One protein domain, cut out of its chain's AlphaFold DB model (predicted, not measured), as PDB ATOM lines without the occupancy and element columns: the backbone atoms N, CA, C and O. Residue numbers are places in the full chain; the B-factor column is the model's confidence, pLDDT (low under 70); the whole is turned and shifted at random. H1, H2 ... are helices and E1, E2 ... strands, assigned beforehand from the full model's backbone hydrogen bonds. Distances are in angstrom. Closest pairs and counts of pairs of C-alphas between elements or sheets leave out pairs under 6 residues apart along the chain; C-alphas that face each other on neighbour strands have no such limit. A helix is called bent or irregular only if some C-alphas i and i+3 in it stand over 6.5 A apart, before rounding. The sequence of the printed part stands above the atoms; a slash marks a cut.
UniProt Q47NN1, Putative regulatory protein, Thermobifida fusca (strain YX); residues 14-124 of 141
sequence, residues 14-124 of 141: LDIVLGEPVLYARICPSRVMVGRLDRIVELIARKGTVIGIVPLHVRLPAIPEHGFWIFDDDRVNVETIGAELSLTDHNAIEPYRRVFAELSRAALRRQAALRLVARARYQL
ATOM      1  N   LEU A  14       2.982  46.124 -67.010       92.88
ATOM      2  CA  LEU A  14       3.300  47.520 -66.722       92.88
ATOM      3  C   LEU A  14       3.237  47.774 -65.217       92.88
ATOM      4  O   LEU A  14       2.235  47.437 -64.587       92.88
ATOM      5  N   ASP A  15       4.257  48.423 -64.661       95.44
ATOM      6  CA  ASP A  15       4.201  49.058 -63.340       95.44
ATOM      7  C   ASP A  15       4.379  50.564 -63.531       95.44
ATOM      8  O   ASP A  15       5.412  51.040 -63.998       95.44
ATOM      9  N   ILE A  16       3.321  51.315 -63.250       95.62
ATOM     10  CA  ILE A  16       3.220  52.741 -63.541       95.62
ATOM     11  C   ILE A  16       3.076  53.478 -62.220       95.62
ATOM     12  O   ILE A  16       2.193  53.173 -61.415       95.62
ATOM     13  N   VAL A  17       3.891  54.509 -62.028       96.88
ATOM     14  CA  VAL A  17       3.763  55.426 -60.898       96.88
ATOM     15  C   VAL A  17       3.451  56.822 -61.416       96.88
ATOM     16  O   VAL A  17       4.169  57.367 -62.249       96.88
ATOM     17  N   LEU A  18       2.360  57.398 -60.917       95.50
ATOM     18  CA  LEU A  18       1.903  58.746 -61.241       95.50
ATOM     19  C   LEU A  18       1.940  59.620 -59.990       95.50
ATOM     20  O   LEU A  18       1.634  59.155 -58.896       95.50
ATOM     21  N   GLY A  19       2.234  60.907 -60.140       95.38
ATOM     22  CA  GLY A  19       1.937  61.882 -59.092       95.38
ATOM     23  C   GLY A  19       0.464  62.280 -59.138       95.38
ATOM     24  O   GLY A  19      -0.041  62.600 -60.210       95.38
ATOM     25  N   GLU A  20      -0.215  62.349 -57.990       96.31
ATOM     26  CA  GLU A  20      -1.594  62.851 -57.889       96.31
ATOM     27  C   GLU A  20      -1.831  64.209 -58.602       96.31
ATOM     28  O   GLU A  20      -2.892  64.337 -59.216       96.31
ATOM     29  N   PRO A  21      -0.890  65.188 -58.648       93.69
ATOM     30  CA  PRO A  21      -1.073  66.421 -59.426       93.69
ATOM     31  C   PRO A  21      -1.501  66.220 -60.887       93.69
ATOM     32  O   PRO A  21      -2.252  67.039 -61.418       93.69
ATOM     33  N   VAL A  22      -1.071  65.133 -61.544       92.88
ATOM     34  CA  VAL A  22      -1.398  64.879 -62.958       92.88
ATOM     35  C   VAL A  22      -2.900  64.694 -63.182       92.88
ATOM     36  O   VAL A  22      -3.411  65.035 -64.244       92.88
ATOM     37  N   LEU A  23      -3.628  64.216 -62.167       95.06
ATOM     38  CA  LEU A  23      -5.079  64.025 -62.231       95.06
ATOM     39  C   LEU A  23      -5.836  65.359 -62.286       95.06
ATOM     40  O   LEU A  23      -6.992  65.407 -62.699       95.06
ATOM     41  N   TYR A  24      -5.176  66.438 -61.863       93.38
ATOM     42  CA  TYR A  24      -5.730  67.785 -61.782       93.38
ATOM     43  C   TYR A  24      -5.230  68.705 -62.896       93.38
ATOM     44  O   TYR A  24      -5.769  69.801 -63.060       93.38
ATOM     45  N   ALA A  25      -4.224  68.278 -63.667       87.44
ATOM     46  CA  ALA A  25      -3.648  69.056 -64.752       87.44
ATOM     47  C   ALA A  25      -4.710  69.311 -65.838       87.44
ATOM     48  O   ALA A  25      -5.118  68.403 -66.560       87.44
ATOM     49  N   ARG A  26      -5.185  70.557 -65.948       86.75
ATOM     50  CA  ARG A  26      -6.239  70.990 -66.889       86.75
ATOM     51  C   ARG A  26      -5.700  71.176 -68.305       86.75
ATOM     52  O   ARG A  26      -5.808  72.244 -68.892       86.75
ATOM     53  N   ILE A  27      -5.103  70.123 -68.850       88.81
ATOM     54  CA  ILE A  27      -4.460  70.142 -70.171       88.81
ATOM     55  C   ILE A  27      -5.457  70.055 -71.334       88.81
ATOM     56  O   ILE A  27      -5.072  70.167 -72.493       88.81
ATOM     57  N   CYS A  28      -6.735  69.804 -71.044       89.69
ATOM     58  CA  CYS A  28      -7.807  69.754 -72.030       89.69
ATOM     59  C   CYS A  28      -9.156  70.136 -71.385       89.69
ATOM     60  O   CYS A  28      -9.232  70.205 -70.152       89.69
ATOM     61  N   PRO A  29     -10.209  70.389 -72.191       92.62
ATOM     62  CA  PRO A  29     -11.546  70.700 -71.687       92.62
ATOM     63  C   PRO A  29     -12.034  69.657 -70.677       92.62
ATOM     64  O   PRO A  29     -11.742  68.466 -70.811       92.62
ATOM     65  N   SER A  30     -12.819  70.071 -69.689       90.81
ATOM     66  CA  SER A  30     -13.270  69.226 -68.579       90.81
ATOM     67  C   SER A  30     -14.020  67.983 -69.056       90.81
ATOM     68  O   SER A  30     -13.814  66.902 -68.508       90.81
ATOM     69  N   ARG A  31     -14.795  68.084 -70.149       89.25
ATOM     70  CA  ARG A  31     -15.445  66.916 -70.782       89.25
ATOM     71  C   ARG A  31     -14.448  65.868 -71.298       89.25
ATOM     72  O   ARG A  31     -14.732  64.679 -71.256       89.25
ATOM     73  N   VAL A  32     -13.280  66.306 -71.770       92.38
ATOM     74  CA  VAL A  32     -12.209  65.430 -72.272       92.38
ATOM     75  C   VAL A  32     -11.378  64.887 -71.107       92.38
ATOM     76  O   VAL A  32     -10.990  63.718 -71.122       92.38
ATOM     77  N   MET A  33     -11.168  65.691 -70.059       94.06
ATOM     78  CA  MET A  33     -10.506  65.242 -68.830       94.06
ATOM     79  C   MET A  33     -11.247  64.082 -68.159       94.06
ATOM     80  O   MET A  33     -10.586  63.178 -67.654       94.06
ATOM     81  N   VAL A  34     -12.586  64.053 -68.194       93.25
ATOM     82  CA  VAL A  34     -13.364  62.905 -67.687       93.25
ATOM     83  C   VAL A  34     -12.919  61.607 -68.364       93.25
ATOM     84  O   VAL A  34     -12.523  60.677 -67.669       93.25
ATOM     85  N   GLY A  35     -12.863  61.575 -69.700       92.62
ATOM     86  CA  GLY A  35     -12.410  60.392 -70.438       92.62
ATOM     87  C   GLY A  35     -10.956  60.003 -70.138       92.62
ATOM     88  O   GLY A  35     -10.630  58.819 -70.074       92.62
ATOM     89  N   ARG A  36     -10.072  60.981 -69.882       92.69
ATOM     90  CA  ARG A  36      -8.689  60.712 -69.437       92.69
ATOM     91  C   ARG A  36      -8.653  60.020 -68.073       92.69
ATOM     92  O   ARG A  36      -7.886  59.078 -67.900       92.69
ATOM     93  N   LEU A  37      -9.460  60.479 -67.117       95.19
ATOM     94  CA  LEU A  37      -9.540  59.873 -65.786       95.19
ATOM     95  C   LEU A  37     -10.204  58.492 -65.830       95.19
ATOM     96  O   LEU A  37      -9.724  57.575 -65.166       95.19
ATOM     97  N   ASP A  38     -11.244  58.318 -66.647       94.31
ATOM     98  CA  ASP A  38     -11.906  57.026 -66.842       94.31
ATOM     99  C   ASP A  38     -10.918  55.996 -67.431       94.31
ATOM    100  O   ASP A  38     -10.820  54.875 -66.932       94.31
ATOM    101  N   ARG A  39     -10.055  56.403 -68.377       92.00
ATOM    102  CA  ARG A  39      -8.968  55.546 -68.886       92.00
ATOM    103  C   ARG A  39      -7.980  55.122 -67.793       92.00
ATOM    104  O   ARG A  39      -7.505  53.990 -67.804       92.00
ATOM    105  N   ILE A  40      -7.668  55.993 -66.830       94.25
ATOM    106  CA  ILE A  40      -6.815  55.626 -65.683       94.25
ATOM    107  C   ILE A  40      -7.515  54.572 -64.811       94.25
ATOM    108  O   ILE A  40      -6.865  53.625 -64.370       94.25
ATOM    109  N   VAL A  41      -8.828  54.697 -64.588       95.81
ATOM    110  CA  VAL A  41      -9.620  53.698 -63.848       95.81
ATOM    111  C   VAL A  41      -9.573  52.334 -64.535       95.81
ATOM    112  O   VAL A  41      -9.312  51.330 -63.871       95.81
ATOM    113  N   GLU A  42      -9.761  52.291 -65.855       93.69
ATOM    114  CA  GLU A  42      -9.650  51.054 -66.639       93.69
ATOM    115  C   GLU A  42      -8.269  50.410 -66.497       93.69
ATOM    116  O   GLU A  42      -8.162  49.208 -66.253       93.69
ATOM    117  N   LEU A  43      -7.203  51.208 -66.609       92.06
ATOM    118  CA  LEU A  43      -5.833  50.711 -66.497       92.06
ATOM    119  C   LEU A  43      -5.510  50.197 -65.087       92.06
ATOM    120  O   LEU A  43      -4.800  49.203 -64.962       92.06
ATOM    121  N   ILE A  44      -6.059  50.811 -64.030       94.25
ATOM    122  CA  ILE A  44      -5.941  50.301 -62.649       94.25
ATOM    123  C   ILE A  44      -6.589  48.911 -62.512       94.25
ATOM    124  O   ILE A  44      -6.114  48.089 -61.727       94.25
ATOM    125  N   ALA A  45      -7.682  48.653 -63.236       91.19
ATOM    126  CA  ALA A  45      -8.409  47.384 -63.188       91.19
ATOM    127  C   ALA A  45      -7.836  46.309 -64.132       91.19
ATOM    128  O   ALA A  45      -8.164  45.128 -63.993       91.19
ATOM    129  N   ARG A  46      -6.991  46.696 -65.093       91.06
ATOM    130  CA  ARG A  46      -6.485  45.803 -66.133       91.06
ATOM    131  C   ARG A  46      -5.482  44.782 -65.589       91.06
ATOM    132  O   ARG A  46      -4.502  45.122 -64.929       91.06
ATOM    133  N   LYS A  47      -5.673  43.510 -65.951       88.56
ATOM    134  CA  LYS A  47      -4.698  42.440 -65.682       88.56
ATOM    135  C   LYS A  47      -3.358  42.755 -66.361       88.56
ATOM    136  O   LYS A  47      -3.336  43.174 -67.508       88.56
ATOM    137  N   GLY A  48      -2.251  42.541 -65.651       88.94
ATOM    138  CA  GLY A  48      -0.909  42.850 -66.159       88.94
ATOM    139  C   GLY A  48      -0.507  44.318 -65.996       88.94
ATOM    140  O   GLY A  48       0.615  44.673 -66.316       88.94
ATOM    141  N   THR A  49      -1.374  45.184 -65.464       92.69
ATOM    142  CA  THR A  49      -1.023  46.573 -65.153       92.69
ATOM    143  C   THR A  49      -1.146  46.832 -63.656       92.69
ATOM    144  O   THR A  49      -2.151  46.521 -63.022       92.69
ATOM    145  N   VAL A  50      -0.098  47.409 -63.083       94.88
ATOM    146  CA  VAL A  50      -0.055  47.912 -61.717       94.88
ATOM    147  C   VAL A  50       0.090  49.421 -61.811       94.88
ATOM    148  O   VAL A  50       1.036  49.919 -62.404       94.88
ATOM    149  N   ILE A  51      -0.861  50.158 -61.241       96.50
ATOM    150  CA  ILE A  51      -0.780  51.619 -61.157       96.50
ATOM    151  C   ILE A  51      -0.727  52.037 -59.693       96.50
ATOM    152  O   ILE A  51      -1.615  51.701 -58.901       96.50
ATOM    153  N   GLY A  52       0.316  52.788 -59.359       97.62
ATOM    154  CA  GLY A  52       0.464  53.539 -58.125       97.62
ATOM    155  C   GLY A  52       0.276  55.038 -58.354       97.62
ATOM    156  O   GLY A  52       0.729  55.588 -59.354       97.62
ATOM    157  N   ILE A  53      -0.373  55.710 -57.406       98.06
ATOM    158  CA  ILE A  53      -0.525  57.166 -57.394       98.06
ATOM    159  C   ILE A  53       0.090  57.714 -56.104       98.06
ATOM    160  O   ILE A  53      -0.350  57.362 -55.009       98.06
ATOM    161  N   VAL A  54       1.109  58.562 -56.229       97.81
ATOM    162  CA  VAL A  54       1.769  59.253 -55.114       97.81
ATOM    163  C   VAL A  54       0.889  60.429 -54.672       97.81
ATOM    164  O   VAL A  54       0.679  61.341 -55.479       97.81
ATOM    165  N   PRO A  55       0.346  60.431 -53.439       97.12
ATOM    166  CA  PRO A  55      -0.618  61.448 -53.025       97.12
ATOM    167  C   PRO A  55      -0.004  62.842 -52.831       97.12
ATOM    168  O   PRO A  55       1.164  62.976 -52.495       97.12
ATOM    169  N   LEU A  56      -0.819  63.893 -52.932       94.81
ATOM    170  CA  LEU A  56      -0.406  65.298 -52.758       94.81
ATOM    171  C   LEU A  56       0.141  65.633 -51.361       94.81
ATOM    172  O   LEU A  56       0.871  66.604 -51.204       94.81
ATOM    173  N   HIS A  57      -0.257  64.877 -50.340       91.06
ATOM    174  CA  HIS A  57       0.001  65.191 -48.932       91.06
ATOM    175  C   HIS A  57       1.136  64.358 -48.320       91.06
ATOM    176  O   HIS A  57       1.315  64.371 -47.102       91.06
ATOM    177  N   VAL A  58       1.894  63.622 -49.138       93.06
ATOM    178  CA  VAL A  58       3.074  62.882 -48.673       93.06
ATOM    179  C   VAL A  58       4.345  63.684 -48.939       93.06
ATOM    180  O   VAL A  58       4.440  64.425 -49.916       93.06
ATOM    181  N   ARG A  59       5.358  63.508 -48.086       92.25
ATOM    182  CA  ARG A  59       6.712  63.978 -48.394       92.25
ATOM    183  C   ARG A  59       7.246  63.144 -49.559       92.25
ATOM    184  O   ARG A  59       7.382  61.931 -49.418       92.25
ATOM    185  N   LEU A  60       7.535  63.790 -50.688       92.25
ATOM    186  CA  LEU A  60       8.096  63.108 -51.852       92.25
ATOM    187  C   LEU A  60       9.488  62.549 -51.516       92.25
ATOM    188  O   LEU A  60      10.338  63.314 -51.056       92.25
ATOM    189  N   PRO A  61       9.732  61.243 -51.730       92.06
ATOM    190  CA  PRO A  61      11.043  60.645 -51.488       92.06
ATOM    191  C   PRO A  61      12.038  60.961 -52.616       92.06
ATOM    192  O   PRO A  61      13.232  61.029 -52.364       92.06
ATOM    193  N   ALA A  62      11.529  61.224 -53.824       91.94
ATOM    194  CA  ALA A  62      12.280  61.645 -54.999       91.94
ATOM    195  C   ALA A  62      11.425  62.580 -55.868       91.94
ATOM    196  O   ALA A  62      10.195  62.579 -55.766       91.94
ATOM    197  N   ILE A  63      12.069  63.353 -56.742       86.25
ATOM    198  CA  ILE A  63      11.400  64.197 -57.737       86.25
ATOM    199  C   ILE A  63      11.894  63.767 -59.121       86.25
ATOM    200  O   ILE A  63      13.079  63.926 -59.406       86.25
ATOM    201  N   PRO A  64      11.026  63.220 -59.987       80.44
ATOM    202  CA  PRO A  64      11.385  62.993 -61.375       80.44
ATOM    203  C   PRO A  64      11.296  64.327 -62.128       80.44
ATOM    204  O   PRO A  64      10.209  64.885 -62.270       80.44
ATOM    205  N   GLU A  65      12.428  64.848 -62.606       84.62
ATOM    206  CA  GLU A  65      12.464  66.085 -63.412       84.62
ATOM    207  C   GLU A  65      11.701  65.927 -64.739       84.62
ATOM    208  O   GLU A  65      11.062  66.859 -65.231       84.62
ATOM    209  N   HIS A  66      11.716  64.710 -65.285       89.75
ATOM    210  CA  HIS A  66      11.041  64.326 -66.519       89.75
ATOM    211  C   HIS A  66      10.347  62.970 -66.364       89.75
ATOM    212  O   HIS A  66      10.733  62.141 -65.539       89.75
ATOM    213  N   GLY A  67       9.329  62.724 -67.192       90.81
ATOM    214  CA  GLY A  67       8.711  61.405 -67.293       90.81
ATOM    215  C   GLY A  67       9.619  60.436 -68.050       90.81
ATOM    216  O   GLY A  67      10.088  60.750 -69.146       90.81
ATOM    217  N   PHE A  68       9.819  59.242 -67.499       94.31
ATOM    218  CA  PHE A  68      10.681  58.215 -68.080       94.31
ATOM    219  C   PHE A  68      10.006  56.839 -68.099       94.31
ATOM    220  O   PHE A  68       9.029  56.605 -67.388       94.31
ATOM    221  N   TRP A  69      10.539  55.941 -68.925       94.19
ATOM    222  CA  TRP A  69      10.143  54.536 -69.033       94.19
ATOM    223  C   TRP A  69      11.363  53.664 -68.841       94.19
ATOM    224  O   TRP A  69      12.410  53.976 -69.396       94.19
ATOM    225  N   ILE A  70      11.202  52.577 -68.094       94.50
ATOM    226  CA  ILE A  70      12.204  51.522 -67.967       94.50
ATOM    227  C   ILE A  70      11.660  50.309 -68.720       94.50
ATOM    228  O   ILE A  70      10.535  49.882 -68.461       94.50
ATOM    229  N   PHE A  71      12.435  49.790 -69.664       93.12
ATOM    230  CA  PHE A  71      12.134  48.573 -70.409       93.12
ATOM    231  C   PHE A  71      13.115  47.495 -69.974       93.12
ATOM    232  O   PHE A  71      14.311  47.770 -69.944       93.12
ATOM    233  N   ASP A  72      12.586  46.330 -69.594       90.88
ATOM    234  CA  ASP A  72      13.332  45.101 -69.284       90.88
ATOM    235  C   ASP A  72      14.573  45.283 -68.378       90.88
ATOM    236  O   ASP A  72      15.489  44.468 -68.386       90.88
ATOM    237  N   ASP A  73      14.580  46.342 -67.558       88.56
ATOM    238  CA  ASP A  73      15.681  46.780 -66.691       88.56
ATOM    239  C   ASP A  73      17.010  47.157 -67.387       88.56
ATOM    240  O   ASP A  73      17.986  47.460 -66.696       88.56
ATOM    241  N   ASP A  74      17.055  47.207 -68.720       92.75
ATOM    242  CA  ASP A  74      18.273  47.447 -69.511       92.75
ATOM    243  C   ASP A  74      18.206  48.687 -70.418       92.75
ATOM    244  O   ASP A  74      19.206  49.077 -71.029       92.75
ATOM    245  N   ARG A  75      17.043  49.344 -70.478       94.81
ATOM    246  CA  ARG A  75      16.841  50.554 -71.274       94.81
ATOM    247  C   ARG A  75      15.939  51.551 -70.567       94.81
ATOM    248  O   ARG A  75      14.833  51.216 -70.143       94.81
ATOM    249  N   VAL A  76      16.368  52.808 -70.525       95.94
ATOM    250  CA  VAL A  76      15.553  53.934 -70.053       95.94
ATOM    251  C   VAL A  76      15.317  54.925 -71.180       95.94
ATOM    252  O   VAL A  76      16.274  55.430 -71.757       95.94
ATOM    253  N   ASN A  77      14.054  55.265 -71.447       94.56
ATOM    254  CA  ASN A  77      13.718  56.387 -72.326       94.56
ATOM    255  C   ASN A  77      13.163  57.549 -71.504       94.56
ATOM    256  O   ASN A  77      12.188  57.389 -70.766       94.56
ATOM    257  N   VAL A  78      13.755  58.729 -71.665       93.62
ATOM    258  CA  VAL A  78      13.350  59.973 -71.007       93.62
ATOM    259  C   VAL A  78      12.787  60.915 -72.057       93.62
ATOM    260  O   VAL A  78      13.456  61.238 -73.036       93.62
ATOM    261  N   GLU A  79      11.558  61.378 -71.844       86.12
ATOM    262  CA  GLU A  79      10.962  62.398 -72.705       86.12
ATOM    263  C   GLU A  79      11.219  63.783 -72.130       86.12
ATOM    264  O   GLU A  79      10.752  64.118 -71.039       86.12
ATOM    265  N   THR A  80      11.932  64.597 -72.898       87.69
ATOM    266  CA  THR A  80      12.097  66.026 -72.637       87.69
ATOM    267  C   THR A  80      11.255  66.826 -73.631       87.69
ATOM    268  O   THR A  80      10.676  66.276 -74.567       87.69
ATOM    269  N   ILE A  81      11.182  68.144 -73.450       86.50
ATOM    270  CA  ILE A  81      10.380  69.015 -74.323       86.50
ATOM    271  C   ILE A  81      10.876  68.973 -75.781       86.50
ATOM    272  O   ILE A  81      10.067  69.035 -76.701       86.50
ATOM    273  N   GLY A  82      12.194  68.884 -75.993       85.25
ATOM    274  CA  GLY A  82      12.805  68.980 -77.323       85.25
ATOM    275  C   GLY A  82      13.360  67.672 -77.886       85.25
ATOM    276  O   GLY A  82      13.654  67.615 -79.078       85.25
ATOM    277  N   ALA A  83      13.534  66.641 -77.057       85.62
ATOM    278  CA  ALA A  83      14.178  65.397 -77.462       85.62
ATOM    279  C   ALA A  83      13.747  64.205 -76.600       85.62
ATOM    280  O   ALA A  83      13.358  64.352 -75.439       85.62
ATOM    281  N   GLU A  84      13.899  63.011 -77.163       88.38
ATOM    282  CA  GLU A  84      13.882  61.761 -76.412       88.38
ATOM    283  C   GLU A  84      15.327  61.313 -76.174       88.38
ATOM    284  O   GLU A  84      16.129  61.259 -77.107       88.38
ATOM    285  N   LEU A  85      15.658  61.011 -74.923       92.06
ATOM    286  CA  LEU A  85      16.944  60.441 -74.538       92.06
ATOM    287  C   LEU A  85      16.756  58.946 -74.285       92.06
ATOM    288  O   LEU A  85      15.908  58.578 -73.475       92.06
ATOM    289  N   SER A  86      17.556  58.104 -74.940       94.56
ATOM    290  CA  SER A  86      17.576  56.657 -74.705       94.56
ATOM    291  C   SER A  86      18.900  56.255 -74.062       94.56
ATOM    292  O   SER A  86      19.971  56.539 -74.597       94.56
ATOM    293  N   LEU A  87      18.815  55.637 -72.890       94.94
ATOM    294  CA  LEU A  87      19.940  55.224 -72.063       94.94
ATOM    295  C   LEU A  87      19.980  53.702 -71.990       94.94
ATOM    296  O   LEU A  87      18.984  53.078 -71.630       94.94
ATOM    297  N   THR A  88      21.139  53.123 -72.286       95.88
ATOM    298  CA  THR A  88      21.401  51.675 -72.190       95.88
ATOM    299  C   THR A  88      22.610  51.347 -71.307       95.88
ATOM    300  O   THR A  88      22.861  50.185 -71.002       95.88
ATOM    301  N   ASP A  89      23.368  52.360 -70.870       96.25
ATOM    302  CA  ASP A  89      24.463  52.174 -69.917       96.25
ATOM    303  C   ASP A  89      23.903  51.933 -68.510       96.25
ATOM    304  O   ASP A  89      23.104  52.722 -68.001       96.25
ATOM    305  N   HIS A  90      24.349  50.859 -67.856       92.50
ATOM    306  CA  HIS A  90      23.868  50.464 -66.533       92.50
ATOM    307  C   HIS A  90      24.008  51.580 -65.481       92.50
ATOM    308  O   HIS A  90      23.106  51.787 -64.668       92.50
ATOM    309  N   ASN A  91      25.107  52.341 -65.501       95.44
ATOM    310  CA  ASN A  91      25.326  53.432 -64.547       95.44
ATOM    311  C   ASN A  91      24.390  54.615 -64.808       95.44
ATOM    312  O   ASN A  91      24.035  55.334 -63.874       95.44
ATOM    313  N   ALA A  92      23.969  54.808 -66.060       94.62
ATOM    314  CA  ALA A  92      22.978  55.814 -66.421       94.62
ATOM    315  C   ALA A  92      21.543  55.376 -66.069       94.62
ATOM    316  O   ALA A  92      20.699  56.227 -65.805       94.62
ATOM    317  N   ILE A  93      21.266  54.069 -66.034       96.38
ATOM    318  CA  ILE A  93      19.944  53.495 -65.730       96.38
ATOM    319  C   ILE A  93      19.651  53.475 -64.224       96.38
ATOM    320  O   ILE A  93      18.528  53.776 -63.809       96.38
ATOM    321  N   GLU A  94      20.642  53.142 -63.396       95.94
ATOM    322  CA  GLU A  94      20.460  52.925 -61.954       95.94
ATOM    323  C   GLU A  94      19.765  54.091 -61.210       95.94
ATOM    324  O   GLU A  94      18.848  53.832 -60.418       95.94
ATOM    325  N   PRO A  95      20.074  55.377 -61.480       95.12
ATOM    326  CA  PRO A  95      19.354  56.491 -60.863       95.12
ATOM    327  C   PRO A  95      17.841  56.471 -61.130       95.12
ATOM    328  O   PRO A  95      17.050  56.723 -60.219       95.12
ATOM    329  N   TYR A  96      17.414  56.116 -62.347       95.75
ATOM    330  CA  TYR A  96      15.994  56.040 -62.708       95.75
ATOM    331  C   TYR A  96      15.292  54.882 -62.000       95.75
ATOM    332  O   TYR A  96      14.165  55.049 -61.525       95.75
ATOM    333  N   ARG A  97      15.969  53.734 -61.855       95.56
ATOM    334  CA  ARG A  97      15.455  52.594 -61.075       95.56
ATOM    335  C   ARG A  97      15.236  52.980 -59.618       95.56
ATOM    336  O   ARG A  97      14.175  52.694 -59.062       95.56
ATOM    337  N   ARG A  98      16.201  53.679 -59.014       95.69
ATOM    338  CA  ARG A  98      16.087  54.172 -57.636       95.69
ATOM    339  C   ARG A  98      14.914  55.138 -57.480       95.69
ATOM    340  O   ARG A  98      14.085  54.924 -56.596       95.69
ATOM    341  N   VAL A  99      14.810  56.151 -58.345       96.31
ATOM    342  CA  VAL A  99      13.705  57.127 -58.311       96.31
ATOM    343  C   VAL A  99      12.357  56.420 -58.453       96.31
ATOM    344  O   VAL A  99      11.440  56.676 -57.670       96.31
ATOM    345  N   PHE A 100      12.239  55.487 -59.402       96.62
ATOM    346  CA  PHE A 100      11.024  54.695 -59.576       96.62
ATOM    347  C   PHE A 100      10.683  53.900 -58.313       96.62
ATOM    348  O   PHE A 100       9.551  53.971 -57.834       96.62
ATOM    349  N   ALA A 101      11.649  53.186 -57.730       96.44
ATOM    350  CA  ALA A 101      11.438  52.384 -56.526       96.44
ATOM    351  C   ALA A 101      11.011  53.238 -55.320       96.44
ATOM    352  O   ALA A 101      10.115  52.852 -54.568       96.44
ATOM    353  N   GLU A 102      11.622  54.408 -55.134       96.88
ATOM    354  CA  GLU A 102      11.284  55.341 -54.058       96.88
ATOM    355  C   GLU A 102       9.860  55.891 -54.202       96.88
ATOM    356  O   GLU A 102       9.069  55.809 -53.258       96.88
ATOM    357  N   LEU A 103       9.489  56.363 -55.394       96.88
ATOM    358  CA  LEU A 103       8.127  56.827 -55.675       96.88
ATOM    359  C   LEU A 103       7.107  55.689 -55.557       96.88
ATOM    360  O   LEU A 103       6.037  55.865 -54.978       96.88
ATOM    361  N   SER A 104       7.458  54.503 -56.054       96.94
ATOM    362  CA  SER A 104       6.634  53.297 -55.994       96.94
ATOM    363  C   SER A 104       6.288  52.916 -54.552       96.94
ATOM    364  O   SER A 104       5.137  52.569 -54.281       96.94
ATOM    365  N   ARG A 105       7.223  53.054 -53.600       96.44
ATOM    366  CA  ARG A 105       6.962  52.820 -52.164       96.44
ATOM    367  C   ARG A 105       5.992  53.835 -51.555       96.44
ATOM    368  O   ARG A 105       5.214  53.468 -50.681       96.44
ATOM    369  N   ALA A 106       6.028  55.086 -52.009       96.50
ATOM    370  CA  ALA A 106       5.124  56.140 -51.542       96.50
ATOM    371  C   ALA A 106       3.741  56.108 -52.226       96.50
ATOM    372  O   ALA A 106       2.826  56.826 -51.816       96.50
ATOM    373  N   ALA A 107       3.577  55.304 -53.278       97.81
ATOM    374  CA  ALA A 107       2.379  55.289 -54.100       97.81
ATOM    375  C   ALA A 107       1.251  54.428 -53.509       97.81
ATOM    376  O   ALA A 107       1.430  53.258 -53.157       97.81
ATOM    377  N   LEU A 108       0.037  54.979 -53.501       97.88
ATOM    378  CA  LEU A 108      -1.186  54.247 -53.189       97.88
ATOM    379  C   LEU A 108      -1.668  53.471 -54.417       97.88
ATOM    380  O   LEU A 108      -1.645  53.985 -55.531       97.88
ATOM    381  N   ARG A 109      -2.140  52.238 -54.214       97.44
ATOM    382  CA  ARG A 109      -2.548  51.317 -55.291       97.44
ATOM    383  C   ARG A 109      -3.994  50.848 -55.142       97.44
ATOM    384  O   ARG A 109      -4.618  51.014 -54.090       97.44
ATOM    385  N   ARG A 110      -4.520  50.218 -56.200       95.44
ATOM    386  CA  ARG A 110      -5.852  49.581 -56.237       95.44
ATOM    387  C   ARG A 110      -6.951  50.541 -55.761       95.44
ATOM    388  O   ARG A 110      -7.055  51.659 -56.255       95.44
ATOM    389  N   GLN A 111      -7.757  50.135 -54.779       97.38
ATOM    390  CA  GLN A 111      -8.888  50.918 -54.285       97.38
ATOM    391  C   GLN A 111      -8.472  52.294 -53.744       97.38
ATOM    392  O   GLN A 111      -9.228  53.252 -53.874       97.38
ATOM    393  N   ALA A 112      -7.272  52.423 -53.170       97.44
ATOM    394  CA  ALA A 112      -6.775  53.712 -52.701       97.44
ATOM    395  C   ALA A 112      -6.457  54.663 -53.867       97.44
ATOM    396  O   ALA A 112      -6.831  55.831 -53.804       97.44
ATOM    397  N   ALA A 113      -5.873  54.152 -54.956       97.69
ATOM    398  CA  ALA A 113      -5.673  54.916 -56.188       97.69
ATOM    399  C   ALA A 113      -7.013  55.340 -56.815       97.69
ATOM    400  O   ALA A 113      -7.190  56.508 -57.153       97.69
ATOM    401  N   LEU A 114      -7.995  54.430 -56.881       97.69
ATOM    402  CA  LEU A 114      -9.337  54.737 -57.400       97.69
ATOM    403  C   LEU A 114     -10.016  55.878 -56.632       97.69
ATOM    404  O   LEU A 114     -10.666  56.724 -57.242       97.69
ATOM    405  N   ARG A 115      -9.833  55.951 -55.306       97.62
ATOM    406  CA  ARG A 115     -10.354  57.067 -54.498       97.62
ATOM    407  C   ARG A 115      -9.725  58.409 -54.872       97.62
ATOM    408  O   ARG A 115     -10.438  59.409 -54.899       97.62
ATOM    409  N   LEU A 116      -8.426  58.445 -55.178       97.75
ATOM    410  CA  LEU A 116      -7.758  59.672 -55.630       97.75
ATOM    411  C   LEU A 116      -8.286  60.119 -56.997       97.75
ATOM    412  O   LEU A 116      -8.614  61.291 -57.172       97.75
ATOM    413  N   VAL A 117      -8.463  59.182 -57.934       97.44
ATOM    414  CA  VAL A 117      -9.043  59.476 -59.256       97.44
ATOM    415  C   VAL A 117     -10.484  59.973 -59.131       97.44
ATOM    416  O   VAL A 117     -10.839  60.986 -59.730       97.44
ATOM    417  N   ALA A 118     -11.305  59.327 -58.298       96.62
ATOM    418  CA  ALA A 118     -12.680  59.755 -58.045       96.62
ATOM    419  C   ALA A 118     -12.745  61.163 -57.432       96.62
ATOM    420  O   ALA A 118     -13.560  61.985 -57.856       96.62
ATOM    421  N   ARG A 119     -11.851  61.477 -56.482       96.25
ATOM    422  CA  ARG A 119     -11.727  62.823 -55.908       96.25
ATOM    423  C   ARG A 119     -11.358  63.851 -56.975       96.25
ATOM    424  O   ARG A 119     -11.957  64.922 -56.999       96.25
ATOM    425  N   ALA A 120     -10.402  63.546 -57.852       95.69
ATOM    426  CA  ALA A 120     -10.035  64.439 -58.950       95.69
ATOM    427  C   ALA A 120     -11.202  64.676 -59.915       95.69
ATOM    428  O   ALA A 120     -11.512  65.822 -60.242       95.69
ATOM    429  N   ARG A 121     -11.918  63.607 -60.276       94.19
ATOM    430  CA  ARG A 121     -13.107  63.660 -61.133       94.19
ATOM    431  C   ARG A 121     -14.212  64.532 -60.536       94.19
ATOM    432  O   ARG A 121     -14.794  65.334 -61.255       94.19
ATOM    433  N   TYR A 122     -14.468  64.425 -59.229       91.94
ATOM    434  CA  TYR A 122     -15.469  65.248 -58.534       91.94
ATOM    435  C   TYR A 122     -15.133  66.749 -58.553       91.94
ATOM    436  O   TYR A 122     -16.026  67.588 -58.528       91.94
ATOM    437  N   GLN A 123     -13.848  67.101 -58.628       91.31
ATOM    438  CA  GLN A 123     -13.392  68.492 -58.689       91.31
ATOM    439  C   GLN A 123     -13.370  69.060 -60.118       91.31
ATOM    440  O   GLN A 123     -12.980  70.213 -60.321       91.31
ATOM    441  N   LEU A 124     -13.764  68.285 -61.136       89.31
ATOM    442  CA  LEU A 124     -13.899  68.799 -62.496       89.31
ATOM    443  C   LEU A 124     -15.085  69.771 -62.570       89.31
ATOM    444  O   LEU A 124     -16.234  69.368 -62.709       89.31
TER     445      LEU A 124
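This is residues 14 to 124 of the 141 residues of the protein "Putative regulatory protein" of Thermobifida fusca (strain YX) (UniProt Q47NN1). Two lobes are bridged by one long helix: H3 packs with its residues 90 to 100 across one face of the small sheet E3 E4 E5, and reaches with its residues 100 to 106 over the parallel strand pair E1 and E2. That pair lies in the middle, between the end of H3 and the antiparallel helices H2 and H4 in the other lobe, with the short helix H1 beside H4. The 111 printed residues hold four named helices and five named strands, in the order E1 H1 H2 E2 E3 E4 E5 H3 H4; the class is mixed. The three-strand sheet runs E3 E4 E5, antiparallel. The whole is compact, with a radius of gyration of the C-alphas of 14.8 A and spans of 43 by 30 by 30 A.

E3, residues 67 to 71, E4, residues 75 to 79, and E5, residues 84 to 87, form a meander, each strand the antiparallel neighbour of the one before. In the hairpin E3 and E4, N 69 and O 77 are 2.9 A apart, within hydrogen-bond range; in the hairpin E4 and E5, N 78 and O 85 are 2.8 A apart. H3, residues 90 to 106, is on one face of this sheet, giving two layers, at a height over the sheet of 9.3 A. It runs across the strands, at 69 degrees to E3 on the local plane; its closest C-alphas to E4 are those of Ile 93 and Val 76, 6.2 A apart. E1, residues 14 to 19, is near E3, and its C-alpha 17 is 6.1 A from that of Ser 104 in H3, the closest pair. E2, residues 49 to 54, is the parallel neighbour of E1, with N 52 and O 16 2.8 A apart. With H1, residues 20 to 23, and H2, residues 30 to 45, between them, E1 and E2 form a strand-helix-strand unit, two parallel neighbours joined through helices, with a right-handed crossover. H4, residues 111 to 122, touches H2 at a shallow tilt of 7 degrees, opposite ways; the closest C-alphas are those of Leu 114 and Val 41, 6.5 A apart. H4 only just touches H1, with 3 pairs of C-alphas within 8 A, through its residues 116 to 120 alone; the closest are those of Ala 120 and Leu 23, 6.0 A apart. Every O i to N i+4 pair is within hydrogen-bond range in H4, 11 of 12 in H2 and 11 of 13 in H3, while H1 is too short for such a pair.

E3 measures 13.6 A, E4 13.3 A and E5 9.9 A from first to last C-alpha. H3 measures 24.7 A and is only just irregular, with C-alphas 92 and 95 6.7 A apart. E1 measures 16.3 A from C-alpha 14 at (3.300, 47.520, -66.722), and E2 16.4 A. H1 measures 5.7 A, H2 23.0 A, and H4 16.3 A, ending at C-alpha 122 at (-15.469, 65.248, -58.534).

The two C-alphas farthest apart, those of Asp 89 and Tyr 122, are 43.5 A apart. The printed part has no cut. The link E2 to E3, residues 55 to 66, is long. Residues 52 to 53 of E2 pair antiparallel with residues 108 to 109. The mean pLDDT of the printed part is 93.5, and no printed residue is under 70.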